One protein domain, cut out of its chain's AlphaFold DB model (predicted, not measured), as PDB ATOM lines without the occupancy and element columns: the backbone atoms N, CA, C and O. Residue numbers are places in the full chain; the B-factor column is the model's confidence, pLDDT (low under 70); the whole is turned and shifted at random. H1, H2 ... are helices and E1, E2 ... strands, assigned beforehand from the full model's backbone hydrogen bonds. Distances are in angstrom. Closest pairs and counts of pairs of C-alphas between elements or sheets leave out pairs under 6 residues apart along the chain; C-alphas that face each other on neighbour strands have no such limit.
ATOM      1  N   ALA A  12     108.289 119.569 146.382       95.88
ATOM      2  CA  ALA A  12     109.551 119.247 147.046       95.88
ATOM      3  C   ALA A  12     110.741 119.671 146.173       95.88
ATOM      4  O   ALA A  12     110.638 119.645 144.950       95.88
ATOM      5  N   HIS A  13     111.871 120.032 146.777       96.06
ATOM      6  CA  HIS A  13     113.101 120.380 146.055       96.06
ATOM      7  C   HIS A  13     114.338 119.895 146.808       96.06
ATOM      8  O   HIS A  13     114.290 119.669 148.021       96.06
ATOM      9  N   LEU A  14     115.449 119.747 146.089       97.12
ATOM     10  CA  LEU A  14     116.721 119.403 146.706       97.12
ATOM     11  C   LEU A  14     117.311 120.581 147.494       97.12
ATOM     12  O   LEU A  14     117.220 121.736 147.079       97.12
ATOM     13  N   VAL A  15     117.955 120.288 148.620       97.19
ATOM     14  CA  VAL A  15     118.748 121.253 149.390       97.19
ATOM     15  C   VAL A  15     120.169 120.738 149.522       97.19
ATOM     16  O   VAL A  15     120.399 119.598 149.931       97.19
ATOM     17  N   ARG A  16     121.133 121.613 149.225       95.50
ATOM     18  CA  ARG A  16     122.561 121.320 149.335       95.50
ATOM     19  C   ARG A  16     123.293 122.479 149.986       95.50
ATOM     20  O   ARG A  16     123.111 123.626 149.590       95.50
ATOM     21  N   ALA A  17     124.103 122.182 151.004       93.50
ATOM     22  CA  ALA A  17     124.845 123.188 151.773       93.50
ATOM     23  C   ALA A  17     123.963 124.366 152.259       93.50
ATOM     24  O   ALA A  17     124.359 125.527 152.191       93.50
ATOM     25  N   GLY A  18     122.734 124.065 152.700       93.31
ATOM     26  CA  GLY A  18     121.765 125.064 153.170       93.31
ATOM     27  C   GLY A  18     121.157 125.946 152.073       93.31
ATOM     28  O   GLY A  18     120.488 126.928 152.386       93.31
ATOM     29  N   ARG A  19     121.387 125.630 150.792       94.88
ATOM     30  CA  ARG A  19     120.800 126.336 149.648       94.88
ATOM     31  C   ARG A  19     119.779 125.458 148.938       94.88
ATOM     32  O   ARG A  19     120.057 124.300 148.632       94.88
ATOM     33  N   ALA A  20     118.622 126.045 148.653       96.25
ATOM     34  CA  ALA A  20     117.574 125.420 147.862       96.25
ATOM     35  C   ALA A  20     117.963 125.349 146.380       96.25
ATOM     36  O   ALA A  20     118.399 126.339 145.789       96.25
ATOM     37  N   GLN A  21     117.764 124.174 145.794       96.38
ATOM     38  CA  GLN A  21     118.063 123.842 144.406       96.38
ATOM     39  C   GLN A  21     116.746 123.773 143.637       96.38
ATOM     40  O   GLN A  21     116.208 122.705 143.352       96.38
ATOM     41  N   TRP A  22     116.183 124.945 143.345       95.81
ATOM     42  CA  TRP A  22     114.829 125.080 142.793       95.81
ATOM     43  C   TRP A  22     114.631 124.375 141.444       95.81
ATOM     44  O   TRP A  22     113.507 123.997 141.113       95.81
ATOM     45  N   LEU A  23     115.705 124.195 140.673       94.25
ATOM     46  CA  LEU A  23     115.679 123.531 139.368       94.25
ATOM     47  C   LEU A  23     115.660 121.999 139.468       94.25
ATOM     48  O   LEU A  23     115.322 121.333 138.495       94.25
ATOM     49  N   VAL A  24     115.945 121.441 140.649       96.06
ATOM     50  CA  VAL A  24     115.842 120.005 140.924       96.06
ATOM     51  C   VAL A  24     114.737 119.784 141.952       96.06
ATOM     52  O   VAL A  24     114.968 119.611 143.150       96.06
ATOM     53  N   GLY A  25     113.498 119.843 141.467       93.69
ATOM     54  CA  GLY A  25     112.308 119.735 142.299       93.69
ATOM     55  C   GLY A  25     111.082 119.229 141.550       93.69
ATOM     56  O   GLY A  25     111.036 119.184 140.323       93.69
ATOM     57  N   LEU A  26     110.074 118.846 142.328       95.50
ATOM     58  CA  LEU A  26     108.754 118.453 141.863       95.50
ATOM     59  C   LEU A  26     107.731 119.428 142.437       95.50
ATOM     60  O   LEU A  26     107.590 119.536 143.653       95.50
ATOM     61  N   TYR A  27     106.980 120.090 141.565       95.00
ATOM     62  CA  TYR A  27     105.983 121.084 141.953       95.00
ATOM     63  C   TYR A  27     104.594 120.648 141.507       95.00
ATOM     64  O   TYR A  27     104.409 120.108 140.413       95.00
ATOM     65  N   ARG A  28     103.585 120.906 142.339       94.69
ATOM     66  CA  ARG A  28     102.196 120.743 141.922       94.69
ATOM     67  C   ARG A  28     101.865 121.797 140.880       94.69
ATOM     68  O   ARG A  28     102.008 122.991 141.131       94.69
ATOM     69  N   ARG A  29     101.308 121.348 139.759       95.19
ATOM     70  CA  ARG A  29     100.896 122.215 138.652       95.19
ATOM     71  C   ARG A  29     100.029 123.397 139.104       95.19
ATOM     72  O   ARG A  29     100.384 124.527 138.816       95.19
ATOM     73  N   ALA A  30      98.947 123.145 139.843       94.44
ATOM     74  CA  ALA A  30      98.018 124.201 140.261       94.44
ATOM     75  C   ALA A  30      98.684 125.277 141.140       94.44
ATOM     76  O   ALA A  30      98.371 126.457 141.021       94.44
ATOM     77  N   ALA A  31      99.622 124.879 142.005       94.38
ATOM     78  CA  ALA A  31     100.368 125.814 142.843       94.38
ATOM     79  C   ALA A  31     101.356 126.646 142.011       94.38
ATOM     80  O   ALA A  31     101.478 127.850 142.219       94.38
ATOM     81  N   LEU A  32     102.012 126.017 141.031       94.62
ATOM     82  CA  LEU A  32     102.916 126.700 140.111       94.62
ATOM     83  C   LEU A  32     102.171 127.688 139.199       94.62
ATOM     84  O   LEU A  32     102.630 128.810 139.030       94.62
ATOM     85  N   GLU A  33     101.007 127.310 138.663       95.69
ATOM     86  CA  GLU A  33     100.142 128.198 137.868       95.69
ATOM     87  C   GLU A  33      99.694 129.419 138.686       95.69
ATOM     88  O   GLU A  33      99.786 130.549 138.209       95.69
ATOM     89  N   ALA A  34      99.267 129.209 139.936       95.38
ATOM     90  CA  ALA A  34      98.871 130.298 140.827       95.38
ATOM     91  C   ALA A  34     100.036 131.244 141.157       95.38
ATOM     92  O   ALA A  34      99.844 132.457 141.205       95.38
ATOM     93  N   ALA A  35     101.242 130.707 141.360       95.25
ATOM     94  CA  ALA A  35     102.428 131.519 141.611       95.25
ATOM     95  C   ALA A  35     102.857 132.316 140.368       95.25
ATOM     96  O   ALA A  35     103.169 133.502 140.476       95.25
ATOM     97  N   LEU A  36     102.815 131.691 139.187       95.38
ATOM     98  CA  LEU A  36     103.137 132.338 137.911       95.38
ATOM     99  C   LEU A  36     102.185 133.490 137.577       95.38
ATOM    100  O   LEU A  36     102.626 134.494 137.034       95.38
ATOM    101  N   ALA A  37     100.905 133.392 137.945       95.75
ATOM    102  CA  ALA A  37      99.937 134.467 137.724       95.75
ATOM    103  C   ALA A  37     100.298 135.788 138.439       95.75
ATOM    104  O   ALA A  37      99.761 136.837 138.089       95.75
ATOM    105  N   GLY A  38     101.182 135.745 139.442       92.06
ATOM    106  CA  GLY A  38     101.628 136.909 140.209       92.06
ATOM    107  C   GLY A  38     102.961 137.515 139.762       92.06
ATOM    108  O   GLY A  38     103.436 138.439 140.423       92.06
ATOM    109  N   VAL A  39     103.592 137.005 138.700       94.69
ATOM    110  CA  VAL A  39     104.925 137.442 138.255       94.69
ATOM    111  C   VAL A  39     104.972 137.640 136.740       94.69
ATOM    112  O   VAL A  39     104.338 136.898 135.998       94.69
ATOM    113  N   GLU A  40     105.752 138.617 136.275       95.88
ATOM    114  CA  GLU A  40     106.149 138.689 134.864       95.88
ATOM    115  C   GLU A  40     107.163 137.562 134.606       95.88
ATOM    116  O   GLU A  40     108.221 137.578 135.239       95.88
ATOM    117  N   PRO A  41     106.853 136.550 133.775       92.69
ATOM    118  CA  PRO A  41     107.694 135.362 133.653       92.69
ATOM    119  C   PRO A  41     109.043 135.642 132.988       92.69
ATOM    120  O   PRO A  41     110.023 134.968 133.314       92.69
ATOM    121  N   ASP A  42     109.116 136.609 132.071       95.38
ATOM    122  CA  ASP A  42     110.373 136.936 131.406       95.38
ATOM    123  C   ASP A  42     111.366 137.560 132.397       95.38
ATOM    124  O   ASP A  42     111.088 138.556 133.065       95.38
ATOM    125  N   GLY A  43     112.529 136.924 132.542       94.62
ATOM    126  CA  GLY A  43     113.562 137.333 133.496       94.62
ATOM    127  C   GLY A  43     113.259 137.042 134.975       94.62
ATOM    128  O   GLY A  43     114.097 137.352 135.827       94.62
ATOM    129  N   ALA A  44     112.121 136.426 135.317       95.69
ATOM    130  CA  ALA A  44     111.844 136.032 136.697       95.69
ATOM    131  C   ALA A  44     112.772 134.903 137.161       95.69
ATOM    132  O   ALA A  44     112.916 133.861 136.523       95.69
ATOM    133  N   SER A  45     113.369 135.076 138.339       96.06
ATOM    134  CA  SER A  45     114.127 134.002 138.980       96.06
ATOM    135  C   SER A  45     113.192 132.915 139.509       96.06
ATOM    136  O   SER A  45     112.117 133.198 140.041       96.06
ATOM    137  N   MET A  46     113.648 131.660 139.503       94.81
ATOM    138  CA  MET A  46     112.896 130.566 140.131       94.81
ATOM    139  C   MET A  46     112.600 130.833 141.608       94.81
ATOM    140  O   MET A  46     111.541 130.460 142.093       94.81
ATOM    141  N   ARG A  47     113.469 131.556 142.326       95.12
ATOM    142  CA  ARG A  47     113.186 131.979 143.704       95.12
ATOM    143  C   ARG A  47     111.934 132.861 143.800       95.12
ATOM    144  O   ARG A  47     111.195 132.722 144.767       95.12
ATOM    145  N   GLN A  48     111.697 133.752 142.835       95.38
ATOM    146  CA  GLN A  48     110.481 134.576 142.794       95.38
ATOM    147  C   GLN A  48     109.237 133.734 142.502       95.38
ATOM    148  O   GLN A  48     108.193 133.991 143.091       95.38
ATOM    149  N   VAL A  49     109.359 132.718 141.645       95.06
ATOM    150  CA  VAL A  49     108.238 131.847 141.264       95.06
ATOM    151  C   VAL A  49     107.896 130.851 142.377       95.06
ATOM    152  O   VAL A  49     106.757 130.771 142.817       95.06
ATOM    153  N   VAL A  50     108.873 130.076 142.855       95.00
ATOM    154  CA  VAL A  50     108.617 128.929 143.743       95.00
ATOM    155  C   VAL A  50     108.966 129.176 145.209       95.00
ATOM    156  O   VAL A  50     108.616 128.363 146.060       95.00
ATOM    157  N   GLY A  51     109.614 130.296 145.545       92.88
ATOM    158  CA  GLY A  51     110.090 130.562 146.908       92.88
ATOM    159  C   GLY A  51     108.984 130.756 147.951       92.88
ATOM    160  O   GLY A  51     109.247 130.614 149.141       92.88
ATOM    161  N   ALA A  52     107.756 131.059 147.520       91.06
ATOM    162  CA  ALA A  52     106.584 131.151 148.393       91.06
ATOM    163  C   ALA A  52     105.805 129.826 148.512       91.06
ATOM    164  O   ALA A  52     104.887 129.726 149.328       91.06
ATOM    165  N   LEU A  53     106.145 128.813 147.704       94.19
ATOM    166  CA  LEU A  53     105.477 127.516 147.737       94.19
ATOM    167  C   LEU A  53     105.882 126.739 148.987       94.19
ATOM    168  O   LEU A  53     107.055 126.692 149.364       94.19
ATOM    169  N   ARG A  54     104.922 126.045 149.600       94.00
ATOM    170  CA  ARG A  54     105.188 125.167 150.744       94.00
ATOM    171  C   ARG A  54     105.742 123.840 150.238       94.00
ATOM    172  O   ARG A  54     105.005 122.871 150.018       94.00
ATOM    173  N   CYS A  55     107.050 123.831 150.019       93.25
ATOM    174  CA  CYS A  55     107.788 122.668 149.553       93.25
ATOM    175  C   CYS A  55     108.455 121.916 150.706       93.25
ATOM    176  O   CYS A  55     108.902 122.521 151.677       93.25
ATOM    177  N   THR A  56     108.565 120.596 150.574       94.88
ATOM    178  CA  THR A  56     109.446 119.809 151.438       94.88
ATOM    179  C   THR A  56     110.881 119.876 150.929       94.88
ATOM    180  O   THR A  56     111.143 119.622 149.753       94.88
ATOM    181  N   GLU A  57     111.813 120.176 151.826       94.56
ATOM    182  CA  GLU A  57     113.243 120.107 151.546       94.56
ATOM    183  C   GLU A  57     113.717 118.650 151.559       94.56
ATOM    184  O   GLU A  57     113.435 117.888 152.489       94.56
ATOM    185  N   VAL A  58     114.442 118.253 150.517       95.56
ATOM    186  CA  VAL A  58     115.025 116.916 150.379       95.56
ATOM    187  C   VAL A  58     116.549 117.055 150.348       95.56
ATOM    188  O   VAL A  58     117.068 117.719 149.455       95.56
ATOM    189  N   PRO A  59     117.295 116.460 151.295       96.94
ATOM    190  CA  PRO A  59     118.753 116.550 151.288       96.94
ATOM    191  C   PRO A  59     119.364 115.949 150.017       96.94
ATOM    192  O   PRO A  59     119.045 114.815 149.652       96.94
ATOM    193  N   ASP A  60     120.267 116.687 149.373       96.62
ATOM    194  CA  ASP A  60     121.076 116.179 148.264       96.62
ATOM    195  C   ASP A  60     122.415 115.620 148.761       96.62
ATOM    196  O   ASP A  60     123.453 116.284 148.738       96.62
ATOM    197  N   GLU A  61     122.377 114.385 149.256       94.62
ATOM    198  CA  GLU A  61     123.552 113.717 149.830       94.62
ATOM    199  C   GLU A  61     124.596 113.328 148.773       94.62
ATOM    200  O   GLU A  61     125.782 113.255 149.086       94.62
ATOM    201  N   ALA A  62     124.173 113.089 147.530       92.25
ATOM    202  CA  ALA A  62     125.056 112.597 146.472       92.25
ATOM    203  C   ALA A  62     125.512 113.686 145.489       92.25
ATOM    204  O   ALA A  62     126.300 113.389 144.595       92.25
ATOM    205  N   GLY A  63     125.043 114.928 145.638       93.75
ATOM    206  CA  GLY A  63     125.376 116.009 144.709       93.75
ATOM    207  C   GLY A  63     124.646 115.897 143.371       93.75
ATOM    208  O   GLY A  63     125.181 116.325 142.354       93.75
ATOM    209  N   TRP A  64     123.437 115.327 143.347       93.44
ATOM    210  CA  TRP A  64     122.601 115.246 142.146       93.44
ATOM    211  C   TRP A  64     122.221 116.621 141.589       93.44
ATOM    212  O   TRP A  64     121.852 116.718 140.421       93.44
ATOM    213  N   SER A  65     122.279 117.669 142.413       95.12
ATOM    214  CA  SER A  65     122.010 119.044 142.005       95.12
ATOM    215  C   SER A  65     123.257 119.813 141.564       95.12
ATOM    216  O   SER A  65     123.181 121.035 141.457       95.12
ATOM    217  N   ASP A  66     124.422 119.171 141.438       94.31
ATOM    218  CA  ASP A  66     125.638 119.873 141.029       94.31
ATOM    219  C   ASP A  66     125.526 120.356 139.583       94.31
ATOM    220  O   ASP A  66     125.464 119.551 138.655       94.31
ATOM    221  N   ASP A  67     125.533 121.678 139.414       93.06
ATOM    222  CA  ASP A  67     125.519 122.316 138.103       93.06
ATOM    223  C   ASP A  67     126.936 122.467 137.532       93.06
ATOM    224  O   ASP A  67     127.941 122.440 138.259       93.06
ATOM    225  N   VAL A  68     127.005 122.617 136.212       94.81
ATOM    226  CA  VAL A  68     128.236 122.844 135.453       94.81
ATOM    227  C   VAL A  68     128.157 124.210 134.786       94.81
ATOM    228  O   VAL A  68     127.880 124.330 133.594       94.81
ATOM    229  N   ASP A  69     128.442 125.249 135.565       94.50
ATOM    230  CA  ASP A  69     128.498 126.627 135.070       94.50
ATOM    231  C   ASP A  69     129.867 126.972 134.474       94.50
ATOM    232  O   ASP A  69     130.000 127.855 133.622       94.50
ATOM    233  N   THR A  70     130.917 126.283 134.932       94.00
ATOM    234  CA  THR A  70     132.298 126.552 134.535       94.00
ATOM    235  C   THR A  70     133.030 125.290 134.070       94.00
ATOM    236  O   THR A  70     132.698 124.172 134.475       94.00
ATOM    237  N   PRO A  71     134.113 125.429 133.279       92.69
ATOM    238  CA  PRO A  71     134.992 124.300 132.971       92.69
ATOM    239  C   PRO A  71     135.575 123.620 134.220       92.69
ATOM    240  O   PRO A  71     135.814 122.413 134.215       92.69
ATOM    241  N   ALA A  72     135.787 124.378 135.302       93.12
ATOM    242  CA  ALA A  72     136.254 123.829 136.569       93.12
ATOM    243  C   ALA A  72     135.202 122.909 137.213       93.12
ATOM    244  O   ALA A  72     135.570 121.884 137.787       93.12
ATOM    245  N   ASP A  73     133.909 123.215 137.066       94.56
ATOM    246  CA  ASP A  73     132.822 122.349 137.536       94.56
ATOM    247  C   ASP A  73     132.767 121.037 136.754       94.56
ATOM    248  O   ASP A  73     132.644 119.968 137.350       94.56
ATOM    249  N   ALA A  74     132.955 121.098 135.434       93.44
ATOM    250  CA  ALA A  74     133.015 119.907 134.592       93.44
ATOM    251  C   ALA A  74     134.166 118.981 135.027       93.44
ATOM    252  O   ALA A  74     133.964 117.785 135.246       93.44
ATOM    253  N   ALA A  75     135.361 119.548 135.223       92.81
ATOM    254  CA  ALA A  75     136.524 118.803 135.699       92.81
ATOM    255  C   ALA A  75     136.297 118.213 137.102       92.81
ATOM    256  O   ALA A  75     136.641 117.055 137.349       92.81
ATOM    257  N   ARG A  76     135.667 118.974 138.009       92.94
ATOM    258  CA  ARG A  76     135.291 118.522 139.360       92.94
ATOM    259  C   ARG A  76     134.346 117.317 139.327       92.94
ATOM    260  O   ARG A  76     134.466 116.448 140.185       92.94
TER     261      ARG A  76
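AT A GLANCE: This is residues 12 to 76 of the 104 residues of an uncharacterized protein of Promicromonospora citrea (UniProt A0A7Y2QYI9). A small, strongly twisted sheet of three strands has the short helix H2 over one face, with H1 next to H2 near one end of the domain's long axis. A long link, residues 60 to 70, leads from the sheet to the small helix H3 at the other end, away from both other helices. The printed part has 65 residues with three named strands and three named helices, in the order E1, E2, H1, H2, E3, H3, and its class is mixed, helices and strands. The sheet runs E2, E1, E3 and is mixed, with E1 antiparallel to E2 and parallel to E3. The whole is loose, with a radius of gyration of the C-alphas of 13.5 A, and elongated, spanning 40 by 26 by 18 A.

HOW THE PARTS SIT: The inner strand E1, residues 12 to 16, has the edge strands E2, residues 19 to 27, and E3, residues 55 to 59, as neighbours. E1 and E2 form a hairpin, antiparallel at 157 degrees, with N 14 and O 24 at 3.0 A and N 21 and O 14 at 2.8 A, within hydrogen-bond range. E2 bends by 73 degrees at residue 23. E1 and E3 are parallel at 38 degrees, with N 15 and O 58 within hydrogen-bond range at 2.8 A. The sheet is only just strongly twisted, its C-alphas lying up to 4.3 A off the best plane. H2, residues 46 to 50, is on the sheet at a height of 8.8 A over the sheet, and only just over E2, on which 3 of its 5 C-alphas fall. The closest C-alphas of E2 and H2 are those of Trp 22 and Met 46, 6.4 A apart. H1, residues 29 to 36, is not on the sheet but touches H2, the closest C-alphas being those of Ala 35 and Val 49 at 5.8 A. H3, residues 71 to 76, is not on the sheet and is apart from H1 and H2. In H1, H2 and H3 every O i to N i+4 pair is within hydrogen-bond range.

IN THESE COORDINATES: E1 begins at C-alpha 12, (109.551, 119.247, 147.046), and is 13.4 A long. E2 is 17.5 A long and E3 12.7 A. H1 is 10.4 A long and starts at C-alpha 29, (100.896, 122.215, 138.652). H2 measures 5.8 A and H3 8.6 A; H3 ends at C-alpha 76, (135.291, 118.522, 139.360).

THE WHOLE: The two C-alphas farthest apart are those of Ala 37 and Ala 75, at 39.9 A. The printed part has no cut. The link from E3 to H3, 11 residues, is long, and that from H1 to H2, 9 residues, is short. The mean pLDDT of the printed part is 94.7, and no printed residue is under 70.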